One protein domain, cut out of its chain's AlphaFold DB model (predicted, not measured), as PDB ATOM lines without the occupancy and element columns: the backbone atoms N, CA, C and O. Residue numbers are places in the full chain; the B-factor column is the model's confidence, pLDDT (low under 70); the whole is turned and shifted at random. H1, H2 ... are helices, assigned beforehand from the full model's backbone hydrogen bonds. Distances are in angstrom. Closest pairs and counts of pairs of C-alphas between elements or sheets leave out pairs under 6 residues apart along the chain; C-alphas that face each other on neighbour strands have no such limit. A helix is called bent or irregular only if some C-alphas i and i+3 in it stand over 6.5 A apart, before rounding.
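AT A GLANCE: This is residues 2 to 94 and 103 to 222 of the 498 residues of an uncharacterized protein of Aspergillus mulundensis (UniProt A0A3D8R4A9). Short helices form a broad band, from H2, H3 and H4 at one end, through H8, H7, H9 and H10 in the middle, to H11, H12 and H13 at the other end. H1 packs on H10, and residues 10 to 34 run from it along one side of the band back to H2; H5 and H6 lie toward the opposite side and touch no helix. The printed part has 213 residues with thirteen named helices, H1 to H13 in chain order, and no named strand: all helix, with 108 residues in helices. It is compact, with a radius of gyration of the C-alphas of 17.8 A and spans of 50 by 49 by 33 A.

IN THESE COORDINATES: H1, residues 3 to 9, begins at C-alpha 3 (125.846, 183.949, 118.296). H2 is residues 35 to 39, H3 44 to 50, and H4 54 to 65, 17.2 A long. H4 is irregular: C-alphas 55 and 58 are 7.2 A apart. H5, residues 80 to 90, is 15.4 A long; H6, residues 104 to 113, 14.3 A. H7 is residues 119 to 126, H8 129 to 137, H9 153 to 159, H10 166 to 174, H11 179 to 183 and H12 200 to 208. H13, residues 212 to 220, ends at C-alpha 220 (107.236, 186.830, 134.670).

HOW THE PARTS SIT: H1 touches H10, closest C-alphas Ile 9 and Tyr 170, 6.2 A. H2 touches H4, closest C-alphas Ala 36 and Tyr 63, 6.2 A. H3 and H4, a hairpin, only just touch, with 3 pairs of C-alphas within 8 A. H4 touches H8 with residues 54 to 58 alone, the C-alphas of Pro 54 and Ala 131 closest at 4.2 A, at a steep tilt of 61 degrees. H7 and H8 form a hairpin at a shallow tilt of 28 degrees. H7 touches H9, closest C-alphas Ile 124 and Ala 157, 6.0 A. H9 and H10 form a hairpin, closest C-alphas Ala 157 and Val 168, 5.6 A. H11 touches H12, closest C-alphas Ala 182 and His 200, 5.2 A. H12 and H13, a hairpin, only just touch, with 3 pairs within 8 A. H5 and H6 are apart. Every O i to N i+4 pair is within hydrogen-bond range in the helices other than H4, which has 6 of 8.

THE WHOLE: The C-alphas farthest apart, Pro 41 and Asp 220, are 51.7 A apart. Residues 95 to 102 are not printed, and C-alphas 94 and 103 are 15.4 A apart across the cut. The links H1 to H2, H4 to H5, H8 to H9 and H11 to H12 are long. Mean pLDDT of the printed part is 80.0; 35 residues are under 70, among them 18 to 24 and 187 to 197.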
ATOM      1  N   ASN A   2     130.285 183.344 118.400       65.44
ATOM      2  CA  ASN A   2     129.356 182.486 117.662       65.44
ATOM      3  C   ASN A   2     127.950 182.623 118.271       65.44
ATOM      4  O   ASN A   2     127.550 181.843 119.132       65.44
ATOM      5  N   THR A   3     127.222 183.661 117.863       72.50
ATOM      6  CA  THR A   3     125.846 183.949 118.296       72.50
ATOM      7  C   THR A   3     124.912 182.757 118.085       72.50
ATOM      8  O   THR A   3     123.959 182.607 118.844       72.50
ATOM      9  N   ALA A   4     125.192 181.872 117.122       81.50
ATOM     10  CA  ALA A   4     124.410 180.657 116.918       81.50
ATOM     11  C   ALA A   4     124.498 179.698 118.117       81.50
ATOM     12  O   ALA A   4     123.465 179.224 118.579       81.50
ATOM     13  N   ALA A   5     125.694 179.476 118.673       83.31
ATOM     14  CA  ALA A   5     125.891 178.586 119.820       83.31
ATOM     15  C   ALA A   5     125.169 179.095 121.080       83.31
ATOM     16  O   ALA A   5     124.527 178.330 121.791       83.31
ATOM     17  N   LEU A   6     125.204 180.410 121.315       85.44
ATOM     18  CA  LEU A   6     124.472 181.031 122.420       85.44
ATOM     19  C   LEU A   6     122.963 180.921 122.239       85.44
ATOM     20  O   LEU A   6     122.250 180.583 123.179       85.44
ATOM     21  N   ASN A   7     122.470 181.171 121.028       83.88
ATOM     22  CA  ASN A   7     121.047 181.045 120.742       83.88
ATOM     23  C   ASN A   7     120.535 179.621 120.990       83.88
ATOM     24  O   ASN A   7     119.400 179.490 121.447       83.88
ATOM     25  N   GLN A   8     121.355 178.592 120.737       88.12
ATOM     26  CA  GLN A   8     120.998 177.200 121.021       88.12
ATOM     27  C   GLN A   8     120.808 176.954 122.523       88.12
ATOM     28  O   GLN A   8     119.751 176.447 122.906       88.12
ATOM     29  N   ILE A   9     121.732 177.428 123.372       89.81
ATOM     30  CA  ILE A   9     121.604 177.321 124.841       89.81
ATOM     31  C   ILE A   9     120.260 177.894 125.297       89.81
ATOM     32  O   ILE A   9     119.492 177.235 125.991       89.81
ATOM     33  N   TRP A  10     119.906 179.086 124.812       88.75
ATOM     34  CA  TRP A  10     118.642 179.751 125.146       88.75
ATOM     35  C   TRP A  10     117.397 179.140 124.487       88.75
ATOM     36  O   TRP A  10     116.295 179.653 124.687       88.75
ATOM     37  N   THR A  11     117.545 178.088 123.681       87.38
ATOM     38  CA  THR A  11     116.445 177.218 123.219       87.38
ATOM     39  C   THR A  11     116.377 175.890 123.978       87.38
ATOM     40  O   THR A  11     115.493 175.092 123.701       87.38
ATOM     41  N   GLY A  12     117.270 175.661 124.945       86.12
ATOM     42  CA  GLY A  12     117.369 174.400 125.684       86.12
ATOM     43  C   GLY A  12     118.161 173.305 124.994       86.12
ATOM     44  O   GLY A  12     118.158 172.173 125.463       86.12
ATOM     45  N   PHE A  13     118.871 173.643 123.921       90.88
ATOM     46  CA  PHE A  13     119.771 172.727 123.240       90.88
ATOM     47  C   PHE A  13     121.214 173.148 123.487       90.88
ATOM     48  O   PHE A  13     121.537 174.334 123.520       90.88
ATOM     49  N   LEU A  14     122.110 172.181 123.634       90.38
ATOM     50  CA  LEU A  14     123.531 172.492 123.620       90.38
ATOM     51  C   LEU A  14     123.999 172.739 122.178       90.38
ATOM     52  O   LEU A  14     123.503 172.066 121.271       90.38
ATOM     53  N   PRO A  15     124.966 173.653 121.959       89.12
ATOM     54  CA  PRO A  15     125.689 173.730 120.693       89.12
ATOM     55  C   PRO A  15     126.248 172.364 120.288       89.12
ATOM     56  O   PRO A  15     126.492 171.542 121.167       89.12
ATOM     57  N   PRO A  16     126.499 172.098 118.993       86.56
ATOM     58  CA  PRO A  16     127.204 170.891 118.606       86.56
ATOM     59  C   PRO A  16     128.524 170.811 119.358       86.56
ATOM     60  O   PRO A  16     129.279 171.787 119.421       86.56
ATOM     61  N   ASN A  17     128.789 169.634 119.900       83.25
ATOM     62  CA  ASN A  17     130.059 169.349 120.524       83.25
ATOM     63  C   ASN A  17     131.169 169.560 119.479       83.25
ATOM     64  O   ASN A  17     131.069 168.943 118.414       83.25
ATOM     65  N   PRO A  18     132.181 170.424 119.721       67.50
ATOM     66  CA  PRO A  18     133.173 170.840 118.718       67.50
ATOM     67  C   PRO A  18     133.986 169.706 118.065       67.50
ATOM     68  O   PRO A  18     134.763 169.964 117.150       67.50
ATOM     69  N   GLY A  19     133.769 168.459 118.469       63.56
ATOM     70  CA  GLY A  19     134.196 167.257 117.772       63.56
ATOM     71  C   GLY A  19     134.823 166.293 118.764       63.56
ATOM     72  O   GLY A  19     135.866 166.581 119.337       63.56
ATOM     73  N   THR A  20     134.214 165.121 118.935       56.62
ATOM     74  CA  THR A  20     134.753 164.028 119.763       56.62
ATOM     75  C   THR A  20     136.029 163.414 119.182       56.62
ATOM     76  O   THR A  20     136.776 162.767 119.907       56.62
ATOM     77  N   ALA A  21     136.298 163.626 117.888       55.47
ATOM     78  CA  ALA A  21     137.398 163.000 117.154       55.47
ATOM     79  C   ALA A  21     138.803 163.413 117.634       55.47
ATOM     80  O   ALA A  21     139.765 162.704 117.358       55.47
ATOM     81  N   ALA A  22     138.932 164.534 118.354       60.19
ATOM     82  CA  ALA A  22     140.207 165.003 118.902       60.19
ATOM     83  C   ALA A  22     140.413 164.640 120.384       60.19
ATOM     84  O   ALA A  22     141.436 164.999 120.966       60.19
ATOM     85  N   TRP A  23     139.446 163.980 121.025       69.62
ATOM     86  CA  TRP A  23     139.534 163.647 122.443       69.62
ATOM     87  C   TRP A  23     140.157 162.277 122.647       69.62
ATOM     88  O   TRP A  23     139.785 161.307 121.985       69.62
ATOM     89  N   ALA A  24     141.075 162.186 123.607       67.12
ATOM     90  CA  ALA A  24     141.597 160.904 124.030       67.12
ATOM     91  C   ALA A  24     140.430 160.055 124.554       67.12
ATOM     92  O   ALA A  24     139.753 160.416 125.517       67.12
ATOM     93  N   THR A  25     140.160 158.941 123.876       70.44
ATOM     94  CA  THR A  25     139.171 157.975 124.351       70.44
ATOM     95  C   THR A  25     139.850 157.124 125.415       70.44
ATOM     96  O   THR A  25     140.884 156.517 125.123       70.44
ATOM     97  N   PRO A  26     139.331 157.088 126.650       72.94
ATOM     98  CA  PRO A  26     139.918 156.243 127.664       72.94
ATOM     99  C   PRO A  26     139.701 154.765 127.295       72.94
ATOM    100  O   PRO A  26     138.684 154.421 126.693       72.94
ATOM    101  N   PRO A  27     140.623 153.858 127.658       75.62
ATOM    102  CA  PRO A  27     140.553 152.450 127.265       75.62
ATOM    103  C   PRO A  27     139.582 151.637 128.142       75.62
ATOM    104  O   PRO A  27     139.807 150.454 128.387       75.62
ATOM    105  N   PHE A  28     138.515 152.261 128.646       74.94
ATOM    106  CA  PHE A  28     137.479 151.595 129.431       74.94
ATOM    107  C   PHE A  28     136.088 151.921 128.886       74.94
ATOM    108  O   PHE A  28     135.854 152.981 128.306       74.94
ATOM    109  N   THR A  29     135.146 151.008 129.106       73.31
ATOM    110  CA  THR A  29     133.734 151.215 128.787       73.31
ATOM    111  C   THR A  29     132.985 151.718 130.029       73.31
ATOM    112  O   THR A  29     133.221 151.204 131.121       73.31
ATOM    113  N   PRO A  30     132.043 152.675 129.913       68.75
ATOM    114  CA  PRO A  30     131.270 153.212 131.047       68.75
ATOM    115  C   PRO A  30     130.370 152.213 131.807       68.75
ATOM    116  O   PRO A  30     129.552 152.631 132.623       68.75
ATOM    117  N   ALA A  31     130.464 150.906 131.546       71.31
ATOM    118  CA  ALA A  31     129.651 149.891 132.207       71.31
ATOM    119  C   ALA A  31     130.078 149.711 133.681       71.31
ATOM    120  O   ALA A  31     131.244 149.452 133.981       71.31
ATOM    121  N   ALA A  32     129.112 149.821 134.599       57.91
ATOM    122  CA  ALA A  32     129.299 149.969 136.050       57.91
ATOM    123  C   ALA A  32     130.244 148.955 136.732       57.91
ATOM    124  O   ALA A  32     130.882 149.294 137.726       57.91
ATOM    125  N   ALA A  33     130.364 147.730 136.214       56.91
ATOM    126  CA  ALA A  33     131.045 146.636 136.908       56.91
ATOM    127  C   ALA A  33     132.591 146.684 136.868       56.91
ATOM    128  O   ALA A  33     133.226 145.989 137.657       56.91
ATOM    129  N   LEU A  34     133.214 147.479 135.984       63.38
ATOM    130  CA  LEU A  34     134.677 147.444 135.764       63.38
ATOM    131  C   LEU A  34     135.388 148.804 135.875       63.38
ATOM    132  O   LEU A  34     136.619 148.858 135.850       63.38
ATOM    133  N   ILE A  35     134.644 149.898 136.055       75.44
ATOM    134  CA  ILE A  35     135.186 151.264 135.992       75.44
ATOM    135  C   ILE A  35     136.327 151.475 136.998       75.44
ATOM    136  O   ILE A  35     137.414 151.893 136.610       75.44
ATOM    137  N   ALA A  36     136.141 151.115 138.270       74.12
ATOM    138  CA  ALA A  36     137.141 151.392 139.305       74.12
ATOM    139  C   ALA A  36     138.493 150.690 139.060       74.12
ATOM    140  O   ALA A  36     139.542 151.311 139.223       74.12
ATOM    141  N   ALA A  37     138.478 149.422 138.633       77.44
ATOM    142  CA  ALA A  37     139.697 148.665 138.344       77.44
ATOM    143  C   ALA A  37     140.409 149.193 137.090       77.44
ATOM    144  O   ALA A  37     141.630 149.338 137.086       77.44
ATOM    145  N   THR A  38     139.647 149.544 136.049       83.44
ATOM    146  CA  THR A  38     140.208 150.099 134.805       83.44
ATOM    147  C   THR A  38     140.760 151.512 134.970       83.44
ATOM    148  O   THR A  38     141.723 151.863 134.297       83.44
ATOM    149  N   LEU A  39     140.197 152.315 135.879       86.69
ATOM    150  CA  LEU A  39     140.634 153.688 136.125       86.69
ATOM    151  C   LEU A  39     141.811 153.801 137.106       86.69
ATOM    152  O   LEU A  39     142.416 154.868 137.223       86.69
ATOM    153  N   LEU A  40     142.137 152.722 137.824       85.56
ATOM    154  CA  LEU A  40     143.218 152.672 138.813       85.56
ATOM    155  C   LEU A  40     144.596 153.109 138.284       85.56
ATOM    156  O   LEU A  40     145.260 153.856 139.010       85.56
ATOM    157  N   PRO A  41     145.027 152.709 137.070       88.12
ATOM    158  CA  PRO A  41     146.364 153.021 136.563       88.12
ATOM    159  C   PRO A  41     146.541 154.464 136.072       88.12
ATOM    160  O   PRO A  41     147.674 154.893 135.863       88.12
ATOM    161  N   PHE A  42     145.456 155.213 135.845       88.12
ATOM    162  CA  PHE A  42     145.547 156.553 135.265       88.12
ATOM    163  C   PHE A  42     145.850 157.619 136.312       88.12
ATOM    164  O   PHE A  42     145.316 157.634 137.423       88.12
ATOM    165  N   THR A  43     146.694 158.564 135.914       87.88
ATOM    166  CA  THR A  43     147.012 159.755 136.704       87.88
ATOM    167  C   THR A  43     145.837 160.737 136.711       87.88
ATOM    168  O   THR A  43     145.023 160.757 135.787       87.88
ATOM    169  N   ARG A  44     145.759 161.622 137.719       87.69
ATOM    170  CA  ARG A  44     144.711 162.659 137.768       87.69
ATOM    171  C   ARG A  44     144.650 163.515 136.492       87.69
ATOM    172  O   ARG A  44     143.543 163.693 135.992       87.69
ATOM    173  N   PRO A  45     145.767 164.025 135.930       88.75
ATOM    174  CA  PRO A  45     145.711 164.805 134.694       88.75
ATOM    175  C   PRO A  45     145.132 164.025 133.509       88.75
ATOM    176  O   PRO A  45     144.361 164.591 132.742       88.75
ATOM    177  N   GLN A  46     145.447 162.729 133.386       88.81
ATOM    178  CA  GLN A  46     144.862 161.871 132.349       88.81
ATOM    179  C   GLN A  46     143.355 161.702 132.554       88.81
ATOM    180  O   GLN A  46     142.588 161.838 131.607       88.81
ATOM    181  N   LEU A  47     142.922 161.470 133.797       89.62
ATOM    182  CA  LEU A  47     141.503 161.371 134.132       89.62
ATOM    183  C   LEU A  47     140.748 162.671 133.813       89.62
ATOM    184  O   LEU A  47     139.678 162.606 133.217       89.62
ATOM    185  N   LEU A  48     141.309 163.836 134.149       89.94
ATOM    186  CA  LEU A  48     140.717 165.138 133.816       89.94
ATOM    187  C   LEU A  48     140.629 165.359 132.298       89.94
ATOM    188  O   LEU A  48     139.603 165.826 131.811       89.94
ATOM    189  N   ASP A  49     141.651 164.976 131.529       89.25
ATOM    190  CA  ASP A  49     141.586 165.075 130.064       89.25
ATOM    191  C   ASP A  49     140.518 164.139 129.468       89.25
ATOM    192  O   ASP A  49     139.753 164.550 128.597       89.25
ATOM    193  N   PHE A  50     140.358 162.925 130.003       89.38
ATOM    194  CA  PHE A  50     139.268 162.025 129.605       89.38
ATOM    195  C   PHE A  50     137.877 162.574 129.960       89.38
ATOM    196  O   PHE A  50     136.921 162.359 129.212       89.38
ATOM    197  N   MET A  51     137.753 163.317 131.065       90.50
ATOM    198  CA  MET A  51     136.493 163.941 131.488       90.50
ATOM    199  C   MET A  51     135.973 165.006 130.522       90.50
ATOM    200  O   MET A  51     134.812 165.386 130.639       90.50
ATOM    201  N   ARG A  52     136.767 165.472 129.556       90.19
ATOM    202  CA  ARG A  52     136.303 166.394 128.504       90.19
ATOM    203  C   ARG A  52     135.207 165.770 127.641       90.19
ATOM    204  O   ARG A  52     134.343 166.466 127.117       90.19
ATOM    205  N   ASN A  53     135.209 164.442 127.532       88.62
ATOM    206  CA  ASN A  53     134.187 163.708 126.812       88.62
ATOM    207  C   ASN A  53     133.000 163.359 127.738       88.62
ATOM    208  O   ASN A  53     133.187 162.584 128.681       88.62
ATOM    209  N   PRO A  54     131.773 163.839 127.436       88.88
ATOM    210  CA  PRO A  54     130.590 163.679 128.285       88.88
ATOM    211  C   PRO A  54     130.217 162.218 128.559       88.88
ATOM    212  O   PRO A  54     129.605 161.935 129.586       88.88
ATOM    213  N   LEU A  55     130.605 161.281 127.684       87.00
ATOM    214  CA  LEU A  55     130.374 159.847 127.892       87.00
ATOM    215  C   LEU A  55     131.167 159.289 129.081       87.00
ATOM    216  O   LEU A  55     130.733 158.329 129.717       87.00
ATOM    217  N   TYR A  56     132.324 159.882 129.380       88.00
ATOM    218  CA  TYR A  56     133.242 159.410 130.417       88.00
ATOM    219  C   TYR A  56     133.285 160.332 131.637       88.00
ATOM    220  O   TYR A  56     133.694 159.887 132.710       88.00
ATOM    221  N   THR A  57     132.823 161.583 131.511       91.50
ATOM    222  CA  THR A  57     132.843 162.576 132.594       91.50
ATOM    223  C   THR A  57     132.202 162.052 133.875       91.50
ATOM    224  O   THR A  57     132.823 162.111 134.932       91.50
ATOM    225  N   VAL A  58     130.985 161.509 133.789       91.50
ATOM    226  CA  VAL A  58     130.219 161.060 134.962       91.50
ATOM    227  C   VAL A  58     130.865 159.842 135.648       91.50
ATOM    228  O   VAL A  58     131.122 159.925 136.852       91.50
ATOM    229  N   PRO A  59     131.204 158.744 134.937       90.12
ATOM    230  CA  PRO A  59     131.928 157.617 135.528       90.12
ATOM    231  C   PRO A  59     133.242 158.006 136.208       90.12
ATOM    232  O   PRO A  59     133.526 157.555 137.319       90.12
ATOM    233  N   ILE A  60     134.039 158.857 135.555       91.06
ATOM    234  CA  ILE A  60     135.330 159.289 136.094       91.06
ATOM    235  C   ILE A  60     135.113 160.171 137.322       91.06
ATOM    236  O   ILE A  60     135.776 159.953 138.336       91.06
ATOM    237  N   PHE A  61     134.159 161.110 137.274       90.69
ATOM    238  CA  PHE A  61     133.805 161.956 138.415       90.69
ATOM    239  C   PHE A  61     133.418 161.114 139.635       90.69
ATOM    240  O   PHE A  61     133.965 161.325 140.718       90.69
ATOM    241  N   MET A  62     132.544 160.119 139.447       88.75
ATOM    242  CA  MET A  62     132.130 159.178 140.495       88.75
ATOM    243  C   MET A  62     133.312 158.413 141.086       88.75
ATOM    244  O   MET A  62     133.464 158.364 142.305       88.75
ATOM    245  N   TYR A  63     134.183 157.865 140.238       88.06
ATOM    246  CA  TYR A  63     135.390 157.173 140.685       88.06
ATOM    247  C   TYR A  63     136.334 158.092 141.475       88.06
ATOM    248  O   TYR A  63     136.868 157.704 142.513       88.06
ATOM    249  N   GLY A  64     136.529 159.335 141.037       87.62
ATOM    250  CA  GLY A  64     137.395 160.256 141.767       87.62
ATOM    251  C   GLY A  64     136.837 160.676 143.129       87.62
ATOM    252  O   GLY A  64     137.627 160.913 144.042       87.62
ATOM    253  N   ARG A  65     135.508 160.656 143.330       85.56
ATOM    254  CA  ARG A  65     134.893 160.870 144.655       85.56
ATOM    255  C   ARG A  65     135.231 159.766 145.654       85.56
ATOM    256  O   ARG A  65     135.299 160.046 146.847       85.56
ATOM    257  N   THR A  66     135.456 158.532 145.197       84.19
ATOM    258  CA  THR A  66     135.803 157.411 146.087       84.19
ATOM    259  C   THR A  66     137.283 157.398 146.472       84.19
ATOM    260  O   THR A  66     137.687 156.578 147.294       84.19
ATOM    261  N   ARG A  67     138.119 158.276 145.897       81.69
ATOM    262  CA  ARG A  67     139.561 158.326 146.171       81.69
ATOM    263  C   ARG A  67     139.958 159.671 146.764       81.69
ATOM    264  O   ARG A  67     139.939 160.696 146.088       81.69
ATOM    265  N   ALA A  68     140.437 159.635 148.007       75.19
ATOM    266  CA  ALA A  68     140.977 160.807 148.699       75.19
ATOM    267  C   ALA A  68     142.087 161.516 147.902       75.19
ATOM    268  O   ALA A  68     142.250 162.721 148.015       75.19
ATOM    269  N   THR A  69     142.821 160.777 147.065       76.69
ATOM    270  CA  THR A  69     143.925 161.292 146.253       76.69
ATOM    271  C   THR A  69     143.506 161.875 144.905       76.69
ATOM    272  O   THR A  69     144.389 162.292 144.167       76.69
ATOM    273  N   LEU A  70     142.227 161.881 144.514       79.06
ATOM    274  CA  LEU A  70     141.787 162.463 143.236       79.06
ATOM    275  C   LEU A  70     141.002 163.753 143.455       79.06
ATOM    276  O   LEU A  70     141.522 164.821 143.138       79.06
ATOM    277  N   TRP A  71     139.791 163.631 143.997       83.12
ATOM    278  CA  TRP A  71     138.938 164.743 144.432       83.12
ATOM    279  C   TRP A  71     137.917 164.258 145.480       83.12
ATOM    280  O   TRP A  71     136.738 164.619 145.480       83.12
ATOM    281  N   GLY A  72     138.370 163.394 146.391       72.00
ATOM    282  CA  GLY A  72     137.563 162.928 147.513       72.00
ATOM    283  C   GLY A  72     137.217 164.079 148.460       72.00
ATOM    284  O   GLY A  72     138.101 164.765 148.968       72.00
ATOM    285  N   GLY A  73     135.922 164.276 148.712       65.56
ATOM    286  CA  GLY A  73     135.436 165.319 149.616       65.56
ATOM    287  C   GLY A  73     135.318 166.713 149.000       65.56
ATOM    288  O   GLY A  73     135.215 167.662 149.767       65.56
ATOM    289  N   VAL A  74     135.318 166.855 147.668       73.31
ATOM    290  CA  VAL A  74     134.881 168.106 147.020       73.31
ATOM    291  C   VAL A  74     133.405 168.358 147.368       73.31
ATOM    292  O   VAL A  74     132.593 167.439 147.202       73.31
ATOM    293  N   PRO A  75     133.047 169.544 147.897       69.88
ATOM    294  CA  PRO A  75     131.668 169.871 148.229       69.88
ATOM    295  C   PRO A  75     130.801 169.892 146.965       69.88
ATOM    296  O   PRO A  75     131.217 170.383 145.923       69.88
ATOM    297  N   ILE A  76     129.582 169.364 147.077       66.81
ATOM    298  CA  ILE A  76     128.527 169.487 146.058       66.81
ATOM    299  C   ILE A  76     127.434 170.355 146.682       66.81
ATOM    300  O   ILE A  76     126.312 169.906 146.898       66.81
ATOM    301  N   ASN A  77     127.815 171.552 147.120       66.12
ATOM    302  CA  ASN A  77     126.948 172.400 147.928       66.12
ATOM    303  C   ASN A  77     126.485 173.601 147.101       66.12
ATOM    304  O   ASN A  77     127.286 174.243 146.420       66.12
ATOM    305  N   GLY A  78     125.187 173.894 147.177       68.31
ATOM    306  CA  GLY A  78     124.556 175.023 146.489       68.31
ATOM    307  C   GLY A  78     124.728 176.363 147.209       68.31
ATOM    308  O   GLY A  78     124.290 177.383 146.692       68.31
ATOM    309  N   ASP A  79     125.357 176.386 148.390       75.88
ATOM    310  CA  ASP A  79     125.520 177.590 149.204       75.88
ATOM    311  C   ASP A  79     126.973 177.843 149.650       75.88
ATOM    312  O   ASP A  79     127.813 176.943 149.799       75.88
ATOM    313  N   GLU A  80     127.262 179.126 149.851       76.69
ATOM    314  CA  GLU A  80     128.569 179.635 150.254       76.69
ATOM    315  C   GLU A  80     128.959 179.161 151.651       76.69
ATOM    316  O   GLU A  80     130.117 178.807 151.877       76.69
ATOM    317  N   ALA A  81     128.015 179.175 152.594       79.44
ATOM    318  CA  ALA A  81     128.290 178.913 154.001       79.44
ATOM    319  C   ALA A  81     128.848 177.499 154.189       79.44
ATOM    320  O   ALA A  81     129.849 177.311 154.882       79.44
ATOM    321  N   THR A  82     128.266 176.516 153.507       81.62
ATOM    322  CA  THR A  82     128.701 175.120 153.574       81.62
ATOM    323  C   THR A  82     130.058 174.919 152.895       81.62
ATOM    324  O   THR A  82     130.903 174.170 153.391       81.62
ATOM    325  N   THR A  83     130.318 175.614 151.786       80.81
ATOM    326  CA  THR A  83     131.619 175.560 151.089       80.81
ATOM    327  C   THR A  83     132.724 176.230 151.913       80.81
ATOM    328  O   THR A  83     133.819 175.687 152.065       80.81
ATOM    329  N   THR A  84     132.403 177.356 152.547       80.06
ATOM    330  CA  THR A  84     133.278 178.091 153.465       80.06
ATOM    331  C   THR A  84     133.585 177.273 154.718       80.06
ATOM    332  O   THR A  84     134.742 177.173 155.131       80.06
ATOM    333  N   ALA A  85     132.578 176.614 155.298       81.31
ATOM    334  CA  ALA A  85     132.767 175.707 156.425       81.31
ATOM    335  C   ALA A  85     133.683 174.529 156.056       81.31
ATOM    336  O   ALA A  85     134.596 174.202 156.817       81.31
ATOM    337  N   TRP A  86     133.497 173.929 154.873       82.88
ATOM    338  CA  TRP A  86     134.392 172.887 154.363       82.88
ATOM    339  C   TRP A  86     135.837 173.386 154.248       82.88
ATOM    340  O   TRP A  86     136.767 172.709 154.698       82.88
ATOM    341  N   TYR A  87     136.024 174.585 153.691       81.81
ATOM    342  CA  TYR A  87     137.342 175.182 153.518       81.81
ATOM    343  C   TYR A  87     138.052 175.373 154.861       81.81
ATOM    344  O   TYR A  87     139.177 174.901 155.047       81.81
ATOM    345  N   PHE A  88     137.379 175.999 155.829       80.88
ATOM    346  CA  PHE A  88     137.943 176.210 157.162       80.88
ATOM    347  C   PHE A  88     138.155 174.902 157.932       80.88
ATOM    348  O   PHE A  88     139.105 174.808 158.702       80.88
ATOM    349  N   ALA A  89     137.351 173.863 157.689       82.56
ATOM    350  CA  ALA A  89     137.586 172.540 158.265       82.56
ATOM    351  C   ALA A  89     138.850 171.859 157.705       82.56
ATOM    352  O   ALA A  89     139.490 171.075 158.409       82.56
ATOM    353  N   ARG A  90     139.234 172.134 156.449       81.19
ATOM    354  CA  ARG A  90     140.482 171.611 155.857       81.19
ATOM    355  C   ARG A  90     141.704 172.464 156.120       81.19
ATOM    356  O   ARG A  90     142.803 171.919 156.212       81.19
ATOM    357  N   PHE A  91     141.516 173.763 156.291       79.62
ATOM    358  CA  PHE A  91     142.586 174.710 156.559       79.62
ATOM    359  C   PHE A  91     142.232 175.572 157.775       79.62
ATOM    360  O   PHE A  91     141.956 176.765 157.612       79.62
ATOM    361  N   PRO A  92     142.231 174.987 158.988       76.75
ATOM    362  CA  PRO A  92     141.815 175.705 160.182       76.75
ATOM    363  C   PRO A  92     142.702 176.937 160.423       76.75
ATOM    364  O   PRO A  92     143.913 176.887 160.158       76.75
ATOM    365  N   PRO A  93     142.131 178.051 160.915       73.62
ATOM    366  CA  PRO A  93     142.930 179.166 161.401       73.62
ATOM    367  C   PRO A  93     143.802 178.712 162.582       73.62
ATOM    368  O   PRO A  93     143.518 177.708 163.242       73.62
ATOM    369  N   ALA A  94     144.884 179.447 162.850       77.44
ATOM    370  CA  ALA A  94     145.719 179.180 164.016       77.44
ATOM    371  C   ALA A  94     144.886 179.271 165.315       77.44
ATOM    372  O   ALA A  94     143.935 180.057 165.366       77.44
ATOM    373  N   PRO A 103     145.353 185.354 151.464       73.88
ATOM    374  CA  PRO A 103     145.638 185.776 150.095       73.88
ATOM    375  C   PRO A 103     145.436 184.644 149.075       73.88
ATOM    376  O   PRO A 103     145.750 183.484 149.361       73.88
ATOM    377  N   ALA A 104     144.997 184.991 147.857       73.75
ATOM    378  CA  ALA A 104     144.772 184.053 146.746       73.75
ATOM    379  C   ALA A 104     145.916 183.059 146.554       73.75
ATOM    380  O   ALA A 104     145.689 181.849 146.507       73.75
ATOM    381  N   ALA A 105     147.150 183.558 146.534       74.19
ATOM    382  CA  ALA A 105     148.344 182.738 146.383       74.19
ATOM    383  C   ALA A 105     148.505 181.696 147.507       74.19
ATOM    384  O   ALA A 105     148.868 180.553 147.238       74.19
ATOM    385  N   THR A 106     148.201 182.059 148.758       76.19
ATOM    386  CA  THR A 106     148.329 181.166 149.919       76.19
ATOM    387  C   THR A 106     147.327 180.024 149.859       76.19
ATOM    388  O   THR A 106     147.680 178.877 150.120       76.19
ATOM    389  N   ILE A 107     146.084 180.319 149.492       73.88
ATOM    390  CA  ILE A 107     145.054 179.288 149.391       73.88
ATOM    391  C   ILE A 107     145.308 178.378 148.187       73.88
ATOM    392  O   ILE A 107     145.202 177.163 148.326       73.88
ATOM    393  N   HIS A 108     145.724 178.922 147.038       76.50
ATOM    394  CA  HIS A 108     146.128 178.101 145.892       76.50
ATOM    395  C   HIS A 108     147.281 177.166 146.266       76.50
ATOM    396  O   HIS A 108     147.202 175.970 146.001       76.50
ATOM    397  N   ALA A 109     148.311 177.668 146.956       78.00
ATOM    398  CA  ALA A 109     149.399 176.832 147.456       78.00
ATOM    399  C   ALA A 109     148.884 175.729 148.399       78.00
ATOM    400  O   ALA A 109     149.276 174.571 148.266       78.00
ATOM    401  N   LYS A 110     147.952 176.050 149.304       77.00
ATOM    402  CA  LYS A 110     147.333 175.075 150.214       77.00
ATOM    403  C   LYS A 110     146.493 174.019 149.484       77.00
ATOM    404  O   LYS A 110     146.625 172.832 149.781       77.00
ATOM    405  N   LEU A 111     145.700 174.398 148.486       76.88
ATOM    406  CA  LEU A 111     144.956 173.455 147.641       76.88
ATOM    407  C   LEU A 111     145.900 172.540 146.846       76.88
ATOM    408  O   LEU A 111     145.669 171.331 146.775       76.88
ATOM    409  N   VAL A 112     147.011 173.088 146.343       75.50
ATOM    410  CA  VAL A 112     148.084 172.310 145.707       75.50
ATOM    411  C   VAL A 112     148.702 171.306 146.687       75.50
ATOM    412  O   VAL A 112     148.917 170.163 146.295       75.50
ATOM    413  N   THR A 113     148.921 171.664 147.962       73.69
ATOM    414  CA  THR A 113     149.442 170.711 148.971       73.69
ATOM    415  C   THR A 113     148.483 169.567 149.291       73.69
ATOM    416  O   THR A 113     148.938 168.459 149.564       73.69
ATOM    417  N   LEU A 114     147.166 169.787 149.194       70.62
ATOM    418  CA  LEU A 114     146.187 168.697 149.274       70.62
ATOM    419  C   LEU A 114     146.174 167.824 148.021       70.62
ATOM    420  O   LEU A 114     145.521 166.783 148.009       70.62
ATOM    421  N   ASN A 115     146.877 168.248 146.968       70.69
ATOM    422  CA  ASN A 115     146.822 167.638 145.657       70.69
ATOM    423  C   ASN A 115     145.354 167.520 145.204       70.69
ATOM    424  O   ASN A 115     144.966 166.492 144.673       70.69
ATOM    425  N   ASN A 116     144.524 168.538 145.449       74.56
ATOM    426  CA  ASN A 116     143.117 168.549 145.053       74.56
ATOM    427  C   ASN A 116     142.935 169.472 143.848       74.56
ATOM    428  O   ASN A 116     143.447 170.587 143.825       74.56
ATOM    429  N   VAL A 117     142.192 169.005 142.849       75.88
ATOM    430  CA  VAL A 117     141.706 169.829 141.737       75.88
ATOM    431  C   VAL A 117     140.197 169.715 141.764       75.88
ATOM    432  O   VAL A 117     139.694 168.593 141.813       75.88
ATOM    433  N   ASP A 118     139.487 170.840 141.740       85.12
ATOM    434  CA  ASP A 118     138.051 170.812 141.494       85.12
ATOM    435  C   ASP A 118     137.836 170.468 140.009       85.12
ATOM    436  O   ASP A 118     138.184 171.272 139.136       85.12
ATOM    437  N   PRO A 119     137.319 169.270 139.680       88.25
ATOM    438  CA  PRO A 119     137.100 168.898 138.290       88.25
ATOM    439  C   PRO A 119     136.068 169.806 137.601       88.25
ATOM    440  O   PRO A 119     136.130 169.955 136.384       88.25
ATOM    441  N   ILE A 120     135.146 170.433 138.339       90.75
ATOM    442  CA  ILE A 120     134.154 171.354 137.777       90.75
ATOM    443  C   ILE A 120     134.826 172.679 137.407       90.75
ATOM    444  O   ILE A 120     134.690 173.107 136.262       90.75
ATOM    445  N   GLU A 121     135.610 173.288 138.310       88.19
ATOM    446  CA  GLU A 121     136.401 174.493 137.984       88.19
ATOM    447  C   GLU A 121     137.327 174.218 136.782       88.19
ATOM    448  O   GLU A 121     137.408 175.016 135.847       88.19
ATOM    449  N   TRP A 122     137.958 173.037 136.741       88.88
ATOM    450  CA  TRP A 122     138.803 172.626 135.620       88.88
ATOM    451  C   TRP A 122     138.037 172.559 134.288       88.88
ATOM    452  O   TRP A 122     138.512 173.086 133.278       88.88
ATOM    453  N   LEU A 123     136.846 171.947 134.272       90.31
ATOM    454  CA  LEU A 123     135.996 171.874 133.078       90.31
ATOM    455  C   LEU A 123     135.477 173.257 132.658       90.31
ATOM    456  O   LEU A 123     135.349 173.512 131.458       90.31
ATOM    457  N   ILE A 124     135.227 174.158 133.614       89.56
ATOM    458  CA  ILE A 124     134.841 175.548 133.339       89.56
ATOM    459  C   ILE A 124     135.966 176.284 132.609       89.56
ATOM    460  O   ILE A 124     135.740 176.790 131.508       89.56
ATOM    461  N   HIS A 125     137.188 176.245 133.145       85.94
ATOM    462  CA  HIS A 125     138.356 176.876 132.519       85.94
ATOM    463  C   HIS A 125     138.686 176.291 131.140       85.94
ATOM    464  O   HIS A 125     139.116 176.999 130.225       85.94
ATOM    465  N   ARG A 126     138.454 174.987 130.953       86.31
ATOM    466  CA  ARG A 126     138.628 174.298 129.663       86.31
ATOM    467  C   ARG A 126     137.448 174.461 128.709       86.31
ATOM    468  O   ARG A 126     137.580 174.110 127.538       86.31
ATOM    469  N   ARG A 127     136.345 175.060 129.164       86.44
ATOM    470  CA  ARG A 127     135.133 175.358 128.383       86.44
ATOM    471  C   ARG A 127     134.384 174.115 127.906       86.44
ATOM    472  O   ARG A 127     133.750 174.126 126.851       86.44
ATOM    473  N   GLU A 128     134.420 173.055 128.702       90.06
ATOM    474  CA  GLU A 128     133.852 171.750 128.359       90.06
ATOM    475  C   GLU A 128     132.360 171.677 128.725       90.06
ATOM    476  O   GLU A 128     131.935 170.962 129.633       90.06
ATOM    477  N   LEU A 129     131.543 172.448 127.999       91.69
ATOM    478  CA  LEU A 129     130.105 172.606 128.255       91.69
ATOM    479  C   LEU A 129     129.337 171.273 128.295       91.69
ATOM    480  O   LEU A 129     128.450 171.107 129.124       91.69
ATOM    481  N   HIS A 130     129.663 170.324 127.416       92.88
ATOM    482  CA  HIS A 130     128.958 169.038 127.352       92.88
ATOM    483  C   HIS A 130     129.260 168.136 128.545       92.88
ATOM    484  O   HIS A 130     128.364 167.464 129.050       92.88
ATOM    485  N   ALA A 131     130.513 168.126 128.999       92.19
ATOM    486  CA  ALA A 131     130.920 167.402 130.195       92.19
ATOM    487  C   ALA A 131     130.219 167.977 131.434       92.19
ATOM    488  O   ALA A 131     129.662 167.237 132.244       92.19
ATOM    489  N   LEU A 132     130.179 169.306 131.532       93.88
ATOM    490  CA  LEU A 132     129.448 170.024 132.570       93.88
ATOM    491  C   LEU A 132     127.943 169.705 132.539       93.88
ATOM    492  O   LEU A 132     127.373 169.336 133.560       93.88
ATOM    493  N   ASP A 133     127.295 169.754 131.374       95.06
ATOM    494  CA  ASP A 133     125.882 169.379 131.234       95.06
ATOM    495  C   ASP A 133     125.607 167.928 131.664       95.06
ATOM    496  O   ASP A 133     124.637 167.668 132.377       95.06
ATOM    497  N   ALA A 134     126.499 166.992 131.322       94.06
ATOM    498  CA  ALA A 134     126.401 165.606 131.774       94.06
ATOM    499  C   ALA A 134     126.470 165.491 133.307       94.06
ATOM    500  O   ALA A 134     125.684 164.748 133.896       94.06
ATOM    501  N   LEU A 135     127.357 166.246 133.968       93.50
ATOM    502  CA  LEU A 135     127.432 166.293 135.432       93.50
ATOM    503  C   LEU A 135     126.166 166.893 136.056       93.50
ATOM    504  O   LEU A 135     125.656 166.336 137.026       93.50
ATOM    505  N   TYR A 136     125.629 167.973 135.483       93.44
ATOM    506  CA  TYR A 136     124.383 168.592 135.948       93.44
ATOM    507  C   TYR A 136     123.195 167.627 135.860       93.44
ATOM    508  O   TYR A 136     122.502 167.405 136.850       93.44
ATOM    509  N   ASN A 137     122.990 166.990 134.703       93.19
ATOM    510  CA  ASN A 137     121.860 166.079 134.494       93.19
ATOM    511  C   ASN A 137     121.925 164.822 135.388       93.19
ATOM    512  O   ASN A 137     120.917 164.143 135.554       93.19
ATOM    513  N   ASN A 138     123.091 164.516 135.969       92.19
ATOM    514  CA  ASN A 138     123.277 163.426 136.930       92.19
ATOM    515  C   ASN A 138     123.375 163.905 138.396       92.19
ATOM    516  O   ASN A 138     123.685 163.105 139.276       92.19
ATOM    517  N   GLY A 139     123.124 165.190 138.678       90.19
ATOM    518  CA  GLY A 139     123.124 165.743 140.038       90.19
ATOM    519  C   GLY A 139     124.511 165.891 140.676       90.19
ATOM    520  O   GLY A 139     124.620 165.950 141.898       90.19
ATOM    521  N   PHE A 140     125.580 165.927 139.872       89.25
ATOM    522  CA  PHE A 140     126.962 166.077 140.352       89.25
ATOM    523  C   PHE A 140     127.507 167.496 140.267       89.25
ATOM    524  O   PHE A 140     128.552 167.773 140.850       89.25
ATOM    525  N   TRP A 141     126.823 168.382 139.550       91.12
ATOM    526  CA  TRP A 141     127.181 169.786 139.465       91.12
ATOM    527  C   TRP A 141     125.944 170.653 139.608       91.12
ATOM    528  O   TRP A 141     124.926 170.396 138.963       91.12
ATOM    529  N   ASP A 142     126.078 171.706 140.409       89.75
ATOM    530  CA  ASP A 142     125.057 172.718 140.585       89.75
ATOM    531  C   ASP A 142     125.506 174.077 140.002       89.75
ATOM    532  O   ASP A 142     126.465 174.665 140.504       89.75
ATOM    533  N   PRO A 143     124.867 174.605 138.937       89.25
ATOM    534  CA  PRO A 143     125.323 175.813 138.241       89.25
ATOM    535  C   PRO A 143     125.384 177.103 139.081       89.25
ATOM    536  O   PRO A 143     126.157 177.995 138.745       89.25
ATOM    537  N   TRP A 144     124.577 177.216 140.140       85.69
ATOM    538  CA  TRP A 144     124.582 178.319 141.125       85.69
ATOM    539  C   TRP A 144     125.493 178.040 142.337       85.69
ATOM    540  O   TRP A 144     125.599 178.887 143.218       85.69
ATOM    541  N   GLY A 145     126.162 176.882 142.374       86.38
ATOM    542  CA  GLY A 145     127.043 176.474 143.467       86.38
ATOM    543  C   GLY A 145     128.460 177.063 143.409       86.38
ATOM    544  O   GLY A 145     128.771 177.970 142.626       86.38
ATOM    545  N   TYR A 146     129.333 176.497 144.245       84.81
ATOM    546  CA  TYR A 146     130.679 177.007 144.534       84.81
ATOM    547  C   TYR A 146     131.748 175.945 144.334       84.81
ATOM    548  O   TYR A 146     131.534 174.776 144.647       84.81
ATOM    549  N   GLY A 147     132.923 176.379 143.881       82.00
ATOM    550  CA  GLY A 147     134.107 175.530 143.838       82.00
ATOM    551  C   GLY A 147     134.911 175.528 145.143       82.00
ATOM    552  O   GLY A 147     134.573 176.208 146.116       82.00
ATOM    553  N   LEU A 148     136.023 174.786 145.171       79.88
ATOM    554  CA  LEU A 148     136.879 174.602 146.365       79.88
ATOM    555  C   LEU A 148     137.473 175.896 146.933       79.88
ATOM    556  O   LEU A 148     137.855 175.965 148.101       79.88
ATOM    557  N   THR A 149     137.556 176.921 146.097       75.62
ATOM    558  CA  THR A 149     137.999 178.271 146.454       75.62
ATOM    559  C   THR A 149     136.909 179.110 147.133       75.62
ATOM    560  O   THR A 149     137.121 180.297 147.390       75.62
ATOM    561  N   CYS A 150     135.738 178.515 147.394       76.19
ATOM    562  CA  CYS A 150     134.498 179.187 147.791       76.19
ATOM    563  C   CYS A 150     134.090 180.297 146.819       76.19
ATOM    564  O   CYS A 150     133.457 181.256 147.232       76.19
ATOM    565  N   THR A 151     134.492 180.189 145.551       79.44
ATOM    566  CA  THR A 151     134.125 181.131 144.491       79.44
ATOM    567  C   THR A 151     133.005 180.515 143.663       79.44
ATOM    568  O   THR A 151     133.039 179.313 143.376       79.44
ATOM    569  N   SER A 152     131.991 181.308 143.307       83.00
ATOM    570  CA  SER A 152     130.865 180.806 142.518       83.00
ATOM    571  C   SER A 152     131.335 180.318 141.145       83.00
ATOM    572  O   SER A 152     132.233 180.894 140.523       83.00
ATOM    573  N   TYR A 153     130.715 179.254 140.633       86.62
ATOM    574  CA  TYR A 153     131.053 178.738 139.300       86.62
ATOM    575  C   TYR A 153     130.791 179.758 138.184       86.62
ATOM    576  O   TYR A 153     131.459 179.734 137.148       86.62
ATOM    577  N   LEU A 154     129.856 180.683 138.403       85.31
ATOM    578  CA  LEU A 154     129.627 181.801 137.500       85.31
ATOM    579  C   LEU A 154     130.827 182.751 137.444       85.31
ATOM    580  O   LEU A 154     131.234 183.131 136.349       85.31
ATOM    581  N   GLU A 155     131.394 183.126 138.591       79.88
ATOM    582  CA  GLU A 155     132.561 184.009 138.643       79.88
ATOM    583  C   GLU A 155     133.766 183.360 137.950       79.88
ATOM    584  O   GLU A 155     134.432 184.001 137.134       79.88
ATOM    585  N   HIS A 156     133.994 182.064 138.189       80.88
ATOM    586  CA  HIS A 156     135.008 181.289 137.463       80.88
ATOM    587  C   HIS A 156     134.796 181.336 135.950       80.88
ATOM    588  O   HIS A 156     135.730 181.603 135.196       80.88
ATOM    589  N   ALA A 157     133.553 181.152 135.499       84.81
ATOM    590  CA  ALA A 157     133.210 181.234 134.084       84.81
ATOM    591  C   ALA A 157     133.335 182.660 133.509       84.81
ATOM    592  O   ALA A 157     133.527 182.816 132.300       84.81
ATOM    593  N   ASN A 158     133.211 183.696 134.345       79.69
ATOM    594  CA  ASN A 158     133.262 185.098 133.937       79.69
ATOM    595  C   ASN A 158     134.694 185.654 133.841       79.69
ATOM    596  O   ASN A 158     134.974 186.451 132.944       79.69
ATOM    597  N   ARG A 159     135.609 185.229 134.726       73.38
ATOM    598  CA  ARG A 159     136.998 185.731 134.790       73.38
ATOM    599  C   ARG A 159     137.860 185.377 133.570       73.38
ATOM    600  O   ARG A 159     138.851 186.059 133.310       73.38
ATOM    601  N   ASP A 160     137.479 184.380 132.775       65.25
ATOM    602  CA  ASP A 160     138.208 183.983 131.564       65.25
ATOM    603  C   ASP A 160     137.941 184.945 130.376       65.25
ATOM    604  O   ASP A 160     137.173 184.669 129.451       65.25
ATOM    605  N   ALA A 161     138.625 186.096 130.384       49.34
ATOM    606  CA  ALA A 161     138.392 187.298 129.563       49.34
ATOM    607  C   ALA A 161     138.506 187.182 128.015       49.34
ATOM    608  O   ALA A 161     138.352 188.180 127.313       49.34
ATOM    609  N   VAL A 162     138.758 186.006 127.422       52.47
ATOM    610  CA  VAL A 162     139.198 185.889 126.003       52.47
ATOM    611  C   VAL A 162     138.110 185.379 125.015       52.47
ATOM    612  O   VAL A 162     138.411 185.100 123.860       52.47
ATOM    613  N   ARG A 163     136.812 185.340 125.391       53.34
ATOM    614  CA  ARG A 163     135.641 184.779 124.625       53.34
ATOM    615  C   ARG A 163     135.647 183.243 124.480       53.34
ATOM    616  O   ARG A 163     136.737 182.699 124.352       53.34
ATOM    617  N   PRO A 164     134.504 182.533 124.284       59.03
ATOM    618  CA  PRO A 164     133.093 182.917 124.432       59.03
ATOM    619  C   PRO A 164     132.471 182.445 125.764       59.03
ATOM    620  O   PRO A 164     132.710 181.325 126.207       59.03
ATOM    621  N   ARG A 165     131.588 183.277 126.334       78.31
ATOM    622  CA  ARG A 165     130.841 183.104 127.600       78.31
ATOM    623  C   ARG A 165     129.762 181.994 127.570       78.31
ATOM    624  O   ARG A 165     128.701 182.129 128.165       78.31
ATOM    625  N   LEU A 166     129.992 180.886 126.856       85.12
ATOM    626  CA  LEU A 166     129.001 179.805 126.703       85.12
ATOM    627  C   LEU A 166     128.575 179.217 128.051       85.12
ATOM    628  O   LEU A 166     127.386 179.022 128.275       85.12
ATOM    629  N   ILE A 167     129.533 178.985 128.948       88.56
ATOM    630  CA  ILE A 167     129.255 178.442 130.280       88.56
ATOM    631  C   ILE A 167     128.487 179.448 131.134       88.56
ATOM    632  O   ILE A 167     127.498 179.061 131.741       88.56
ATOM    633  N   VAL A 168     128.859 180.734 131.110       87.75
ATOM    634  CA  VAL A 168     128.090 181.808 131.768       87.75
ATOM    635  C   VAL A 168     126.631 181.764 131.310       87.75
ATOM    636  O   VAL A 168     125.727 181.627 132.126       87.75
ATOM    637  N   HIS A 169     126.384 181.778 129.998       87.56
ATOM    638  CA  HIS A 169     125.020 181.724 129.471       87.56
ATOM    639  C   HIS A 169     124.301 180.406 129.775       87.56
ATOM    640  O   HIS A 169     123.083 180.416 129.928       87.56
ATOM    641  N   TYR A 170     125.018 179.286 129.873       91.38
ATOM    642  CA  TYR A 170     124.448 178.017 130.310       91.38
ATOM    643  C   TYR A 170     124.033 178.064 131.788       91.38
ATOM    644  O   TYR A 170     122.913 177.671 132.108       91.38
ATOM    645  N   ILE A 171     124.877 178.612 132.670       90.44
ATOM    646  CA  ILE A 171     124.555 178.831 134.085       90.44
ATOM    647  C   ILE A 171     123.320 179.733 134.200       90.44
ATOM    648  O   ILE A 171     122.359 179.374 134.879       90.44
ATOM    649  N   CYS A 172     123.283 180.851 133.469       88.25
ATOM    650  CA  CYS A 172     122.114 181.729 133.426       88.25
ATOM    651  C   CYS A 172     120.870 181.024 132.880       88.25
ATOM    652  O   CYS A 172     119.775 181.226 133.391       88.25
ATOM    653  N   TYR A 173     121.011 180.179 131.857       89.56
ATOM    654  CA  TYR A 173     119.895 179.413 131.313       89.56
ATOM    655  C   TYR A 173     119.333 178.431 132.343       89.56
ATOM    656  O   TYR A 173     118.112 178.352 132.490       89.56
ATOM    657  N   ARG A 174     120.188 177.704 133.073       90.50
ATOM    658  CA  ARG A 174     119.760 176.777 134.133       90.50
ATOM    659  C   ARG A 174     119.095 177.503 135.305       90.50
ATOM    660  O   ARG A 174     118.148 176.968 135.866       90.50
ATOM    661  N   ASN A 175     119.496 178.746 135.575       86.88
ATOM    662  CA  ASN A 175     118.934 179.587 136.636       86.88
ATOM    663  C   ASN A 175     117.861 180.590 136.167       86.88
ATOM    664  O   ASN A 175     117.393 181.398 136.961       86.88
ATOM    665  N   ARG A 176     117.413 180.545 134.904       84.50
ATOM    666  CA  ARG A 176     116.517 181.565 134.309       84.50
ATOM    667  C   ARG A 176     115.160 181.732 134.997       84.50
ATOM    668  O   ARG A 176     114.479 182.721 134.764       84.50
ATOM    669  N   GLY A 177     114.738 180.726 135.760       80.56
ATOM    670  CA  GLY A 177     113.507 180.758 136.542       80.56
ATOM    671  C   GLY A 177     113.697 181.319 137.946       80.56
ATOM    672  O   GLY A 177     112.722 181.369 138.673       80.56
ATOM    673  N   ASN A 178     114.909 181.701 138.358       82.38
ATOM    674  CA  ASN A 178     115.192 182.208 139.696       82.38
ATOM    675  C   ASN A 178     115.282 183.742 139.700       82.38
ATOM    676  O   ASN A 178     116.290 184.314 139.286       82.38
ATOM    677  N   ARG A 179     114.215 184.409 140.167       80.62
ATOM    678  CA  ARG A 179     114.107 185.877 140.200       80.62
ATOM    679  C   ARG A 179     115.138 186.529 141.116       80.62
ATOM    680  O   ARG A 179     115.723 187.531 140.716       80.62
ATOM    681  N   ALA A 180     115.346 185.979 142.314       79.94
ATOM    682  CA  ALA A 180     116.321 186.506 143.269       79.94
ATOM    683  C   ALA A 180     117.729 186.444 142.669       79.94
ATOM    684  O   ALA A 180     118.383 187.471 142.523       79.94
ATOM    685  N   TRP A 181     118.099 185.270 142.156       83.38
ATOM    686  CA  TRP A 181     119.377 185.065 141.486       83.38
ATOM    687  C   TRP A 181     119.584 186.030 140.312       83.38
ATOM    688  O   TRP A 181     120.635 186.638 140.198       83.38
ATOM    689  N   ALA A 182     118.582 186.245 139.453       82.06
ATOM    690  CA  ALA A 182     118.725 187.138 138.300       82.06
ATOM    691  C   ALA A 182     119.022 188.608 138.681       82.06
ATOM    692  O   ALA A 182     119.768 189.284 137.968       82.06
ATOM    693  N   LEU A 183     118.434 189.089 139.784       79.44
ATOM    694  CA  LEU A 183     118.583 190.464 140.282       79.44
ATOM    695  C   LEU A 183     119.799 190.653 141.188       79.44
ATOM    696  O   LEU A 183     120.279 191.775 141.351       79.44
ATOM    697  N   GLU A 184     120.293 189.578 141.792       79.62
ATOM    698  CA  GLU A 184     121.529 189.625 142.553       79.62
ATOM    699  C   GLU A 184     122.682 190.075 141.646       79.62
ATOM    700  O   GLU A 184     122.730 189.795 140.440       79.62
ATOM    701  N   ARG A 185     123.643 190.787 142.240       77.44
ATOM    702  CA  ARG A 185     124.958 190.971 141.610       77.44
ATOM    703  C   ARG A 185     125.553 189.595 141.315       77.44
ATOM    704  O   ARG A 185     125.202 188.700 142.083       77.44
ATOM    705  N   PRO A 186     126.412 189.391 140.283       73.94
ATOM    706  CA  PRO A 186     127.164 188.161 140.098       73.94
ATOM    707  C   PRO A 186     127.673 187.754 141.459       73.94
ATOM    708  O   PRO A 186     128.493 188.465 142.049       73.94
ATOM    709  N   TYR A 187     127.018 186.732 142.009       63.25
ATOM    710  CA  TYR A 187     127.094 186.481 143.433       63.25
ATOM    711  C   TYR A 187     128.520 185.991 143.627       63.25
ATOM    712  O   TYR A 187     128.890 184.924 143.124       63.25
ATOM    713  N   ASN A 188     129.355 186.855 144.210       61.03
ATOM    714  CA  ASN A 188     130.784 186.623 144.370       61.03
ATOM    715  C   ASN A 188     131.141 186.524 145.843       61.03
ATOM    716  O   ASN A 188     131.914 187.338 146.359       61.03
ATOM    717  N   PRO A 189     130.597 185.534 146.552       58.38
ATOM    718  CA  PRO A 189     131.301 185.097 147.714       58.38
ATOM    719  C   PRO A 189     132.592 184.471 147.227       58.38
ATOM    720  O   PRO A 189     132.646 183.723 146.250       58.38
ATOM    721  N   SER A 190     133.665 184.883 147.859       63.28
ATOM    722  CA  SER A 190     134.979 184.362 147.583       63.28
ATOM    723  C   SER A 190     135.791 184.573 148.837       63.28
ATOM    724  O   SER A 190     135.728 185.637 149.457       63.28
ATOM    725  N   LEU A 191     136.651 183.608 149.151       63.78
ATOM    726  CA  LEU A 191     137.711 183.806 150.139       63.78
ATOM    727  C   LEU A 191     138.699 184.913 149.718       63.78
ATOM    728  O   LEU A 191     139.545 185.304 150.515       63.78
ATOM    729  N   PHE A 192     138.619 185.411 148.477       62.69
ATOM    730  CA  PHE A 192     139.573 186.360 147.893       62.69
ATOM    731  C   PHE A 192     138.979 187.698 147.467       62.69
ATOM    732  O   PHE A 192     139.696 188.449 146.819       62.69
ATOM    733  N   ALA A 193     137.710 187.962 147.790       55.44
ATOM    734  CA  ALA A 193     136.949 189.179 147.488       55.44
ATOM    735  C   ALA A 193     137.291 189.893 146.157       55.44
ATOM    736  O   ALA A 193     138.263 190.637 146.040       55.44
ATOM    737  N   GLY A 194     136.396 189.772 145.175       54.84
ATOM    738  CA  GLY A 194     136.239 190.762 144.109       54.84
ATOM    739  C   GLY A 194     134.784 191.216 144.078       54.84
ATOM    740  O   GLY A 194     133.886 190.385 144.052       54.84
ATOM    741  N   ASN A 195     134.509 192.516 144.074       54.78
ATOM    742  CA  ASN A 195     133.130 192.981 143.930       54.78
ATOM    743  C   ASN A 195     132.848 193.231 142.450       54.78
ATOM    744  O   ASN A 195     133.472 194.104 141.851       54.78
ATOM    745  N   SER A 196     131.896 192.494 141.870       63.44
ATOM    746  CA  SER A 196     131.256 192.938 140.631       63.44
ATOM    747  C   SER A 196     130.170 193.956 140.975       63.44
ATOM    748  O   SER A 196     129.449 193.804 141.963       63.44
ATOM    749  N   THR A 197     130.067 195.016 140.177       69.25
ATOM    750  CA  THR A 197     128.989 196.012 140.277       69.25
ATOM    751  C   THR A 197     127.822 195.721 139.338       69.25
ATOM    752  O   THR A 197     126.817 196.419 139.408       69.25
ATOM    753  N   GLU A 198     127.958 194.732 138.456       76.25
ATOM    754  CA  GLU A 198     126.906 194.304 137.530       76.25
ATOM    755  C   GLU A 198     125.919 193.365 138.245       76.25
ATOM    756  O   GLU A 198     126.180 192.958 139.371       76.25
ATOM    757  N   THR A 199     124.789 193.035 137.626       84.88
ATOM    758  CA  THR A 199     123.863 191.938 137.966       84.88
ATOM    759  C   THR A 199     124.016 190.778 136.988       84.88
ATOM    760  O   THR A 199     124.598 190.919 135.910       84.88
ATOM    761  N   HIS A 200     123.475 189.609 137.331       84.81
ATOM    762  CA  HIS A 200     123.393 188.496 136.377       84.81
ATOM    763  C   HIS A 200     122.626 188.897 135.106       84.81
ATOM    764  O   HIS A 200     122.971 188.479 133.997       84.81
ATOM    765  N   LEU A 201     121.602 189.744 135.257       87.56
ATOM    766  CA  LEU A 201     120.865 190.337 134.147       87.56
ATOM    767  C   LEU A 201     121.721 191.273 133.296       87.56
ATOM    768  O   LEU A 201     121.655 191.172 132.070       87.56
ATOM    769  N   ASP A 202     122.540 192.128 133.912       88.88
ATOM    770  CA  ASP A 202     123.445 193.026 133.185       88.88
ATOM    771  C   ASP A 202     124.391 192.241 132.279       88.88
ATOM    772  O   ASP A 202     124.510 192.552 131.093       88.88
ATOM    773  N   MET A 203     124.986 191.163 132.801       84.75
ATOM    774  CA  MET A 203     125.853 190.281 132.017       84.75
ATOM    775  C   MET A 203     125.122 189.733 130.784       84.75
ATOM    776  O   MET A 203     125.627 189.802 129.664       84.75
ATOM    777  N   ILE A 204     123.896 189.230 130.969       86.75
ATOM    778  CA  ILE A 204     123.091 188.688 129.869       86.75
ATOM    779  C   ILE A 204     122.728 189.751 128.842       86.75
ATOM    780  O   ILE A 204     122.806 189.477 127.644       86.75
ATOM    781  N   ILE A 205     122.318 190.934 129.289       89.81
ATOM    782  CA  ILE A 205     121.930 192.030 128.408       89.81
ATOM    783  C   ILE A 205     123.127 192.468 127.562       89.81
ATOM    784  O   ILE A 205     123.008 192.507 126.335       89.81
ATOM    785  N   ASN A 206     124.271 192.712 128.202       87.38
ATOM    786  CA  ASN A 206     125.489 193.196 127.554       87.38
ATOM    787  C   ASN A 206     126.065 192.174 126.557       87.38
ATOM    788  O   ASN A 206     126.504 192.546 125.469       87.38
ATOM    789  N   ASP A 207     126.019 190.876 126.878       81.81
ATOM    790  CA  ASP A 207     126.593 189.831 126.020       81.81
ATOM    791  C   ASP A 207     125.638 189.310 124.944       81.81
ATOM    792  O   ASP A 207     126.036 188.999 123.815       81.81
ATOM    793  N   ASN A 208     124.366 189.133 125.300       84.19
ATOM    794  CA  ASN A 208     123.346 188.595 124.415       84.19
ATOM    795  C   ASN A 208     121.958 189.106 124.805       84.19
ATOM    796  O   ASN A 208     121.105 188.334 125.250       84.19
ATOM    797  N   TYR A 209     121.683 190.383 124.535       86.50
ATOM    798  CA  TYR A 209     120.369 190.983 124.784       86.50
ATOM    799  C   TYR A 209     119.190 190.166 124.221       86.50
ATOM    800  O   TYR A 209     118.077 190.287 124.708       86.50
ATOM    801  N   ARG A 210     119.376 189.324 123.191       86.19
ATOM    802  CA  ARG A 210     118.286 188.493 122.640       86.19
ATOM    803  C   ARG A 210     117.845 187.380 123.587       86.19
ATOM    804  O   ARG A 210     116.733 186.874 123.447       86.19
ATOM    805  N   ALA A 211     118.703 186.992 124.523       86.25
ATOM    806  CA  ALA A 211     118.358 186.085 125.604       86.25
ATOM    807  C   ALA A 211     117.475 186.760 126.658       86.25
ATOM    808  O   ALA A 211     116.589 186.104 127.205       86.25
ATOM    809  N   PHE A 212     117.664 188.064 126.889       88.38
ATOM    810  CA  PHE A 212     116.931 188.811 127.909       88.38
ATOM    811  C   PHE A 212     115.401 188.685 127.775       88.38
ATOM    812  O   PHE A 212     114.794 188.251 128.744       88.38
ATOM    813  N   PRO A 213     114.751 188.906 126.612       86.44
ATOM    814  CA  PRO A 213     113.300 188.740 126.484       86.44
ATOM    815  C   PRO A 213     112.795 187.332 126.820       86.44
ATOM    816  O   PRO A 213     111.667 187.182 127.277       86.44
ATOM    817  N   ARG A 214     113.606 186.292 126.573       83.19
ATOM    818  CA  ARG A 214     113.239 184.899 126.877       83.19
ATOM    819  C   ARG A 214     113.325 184.624 128.370       83.19
ATOM    820  O   ARG A 214     112.412 184.037 128.931       83.19
ATOM    821  N   LEU A 215     114.421 185.057 128.989       82.88
ATOM    822  CA  LEU A 215     114.617 184.963 130.429       82.88
ATOM    823  C   LEU A 215     113.548 185.783 131.165       82.88
ATOM    824  O   LEU A 215     112.880 185.259 132.042       82.88
ATOM    825  N   TRP A 216     113.300 187.011 130.716       82.44
ATOM    826  CA  TRP A 216     112.241 187.887 131.206       82.44
ATOM    827  C   TRP A 216     110.857 187.239 131.147       82.44
ATOM    828  O   TRP A 216     110.183 187.167 132.169       82.44
ATOM    829  N   ALA A 217     110.470 186.663 130.004       80.88
ATOM    830  CA  ALA A 217     109.204 185.944 129.893       80.88
ATOM    831  C   ALA A 217     109.101 184.762 130.874       80.88
ATOM    832  O   ALA A 217     108.027 184.529 131.415       80.88
ATOM    833  N   CYS A 218     110.196 184.033 131.127       79.00
ATOM    834  CA  CYS A 218     110.209 182.965 132.130       79.00
ATOM    835  C   CYS A 218     110.068 183.503 133.561       79.00
ATOM    836  O   CYS A 218     109.342 182.912 134.354       79.00
ATOM    837  N   MET A 219     110.736 184.610 133.894       75.56
ATOM    838  CA  MET A 219     110.677 185.207 135.234       75.56
ATOM    839  C   MET A 219     109.305 185.814 135.549       75.56
ATOM    840  O   MET A 219     108.874 185.778 136.698       75.56
ATOM    841  N   ASP A 220     108.602 186.319 134.534       72.75
ATOM    842  CA  ASP A 220     107.236 186.830 134.670       72.75
ATOM    843  C   ASP A 220     106.180 185.698 134.786       72.75
ATOM    844  O   ASP A 220     105.045 185.951 135.185       72.75
ATOM    845  N   GLN A 221     106.528 184.440 134.469       67.25
ATOM    846  CA  GLN A 221     105.598 183.305 134.326       67.25
ATOM    847  C   GLN A 221     105.452 182.383 135.558       67.25
ATOM    848  O   GLN A 221     105.157 181.209 135.384       67.25
ATOM    849  N   ILE A 222     105.503 182.905 136.792       52.41
ATOM    850  CA  ILE A 222     105.337 182.150 138.065       52.41
ATOM    851  C   ILE A 222     106.629 181.442 138.509       52.41
ATOM    852  O   ILE A 222     107.109 180.509 137.870       52.41
TER     853      ILE A 222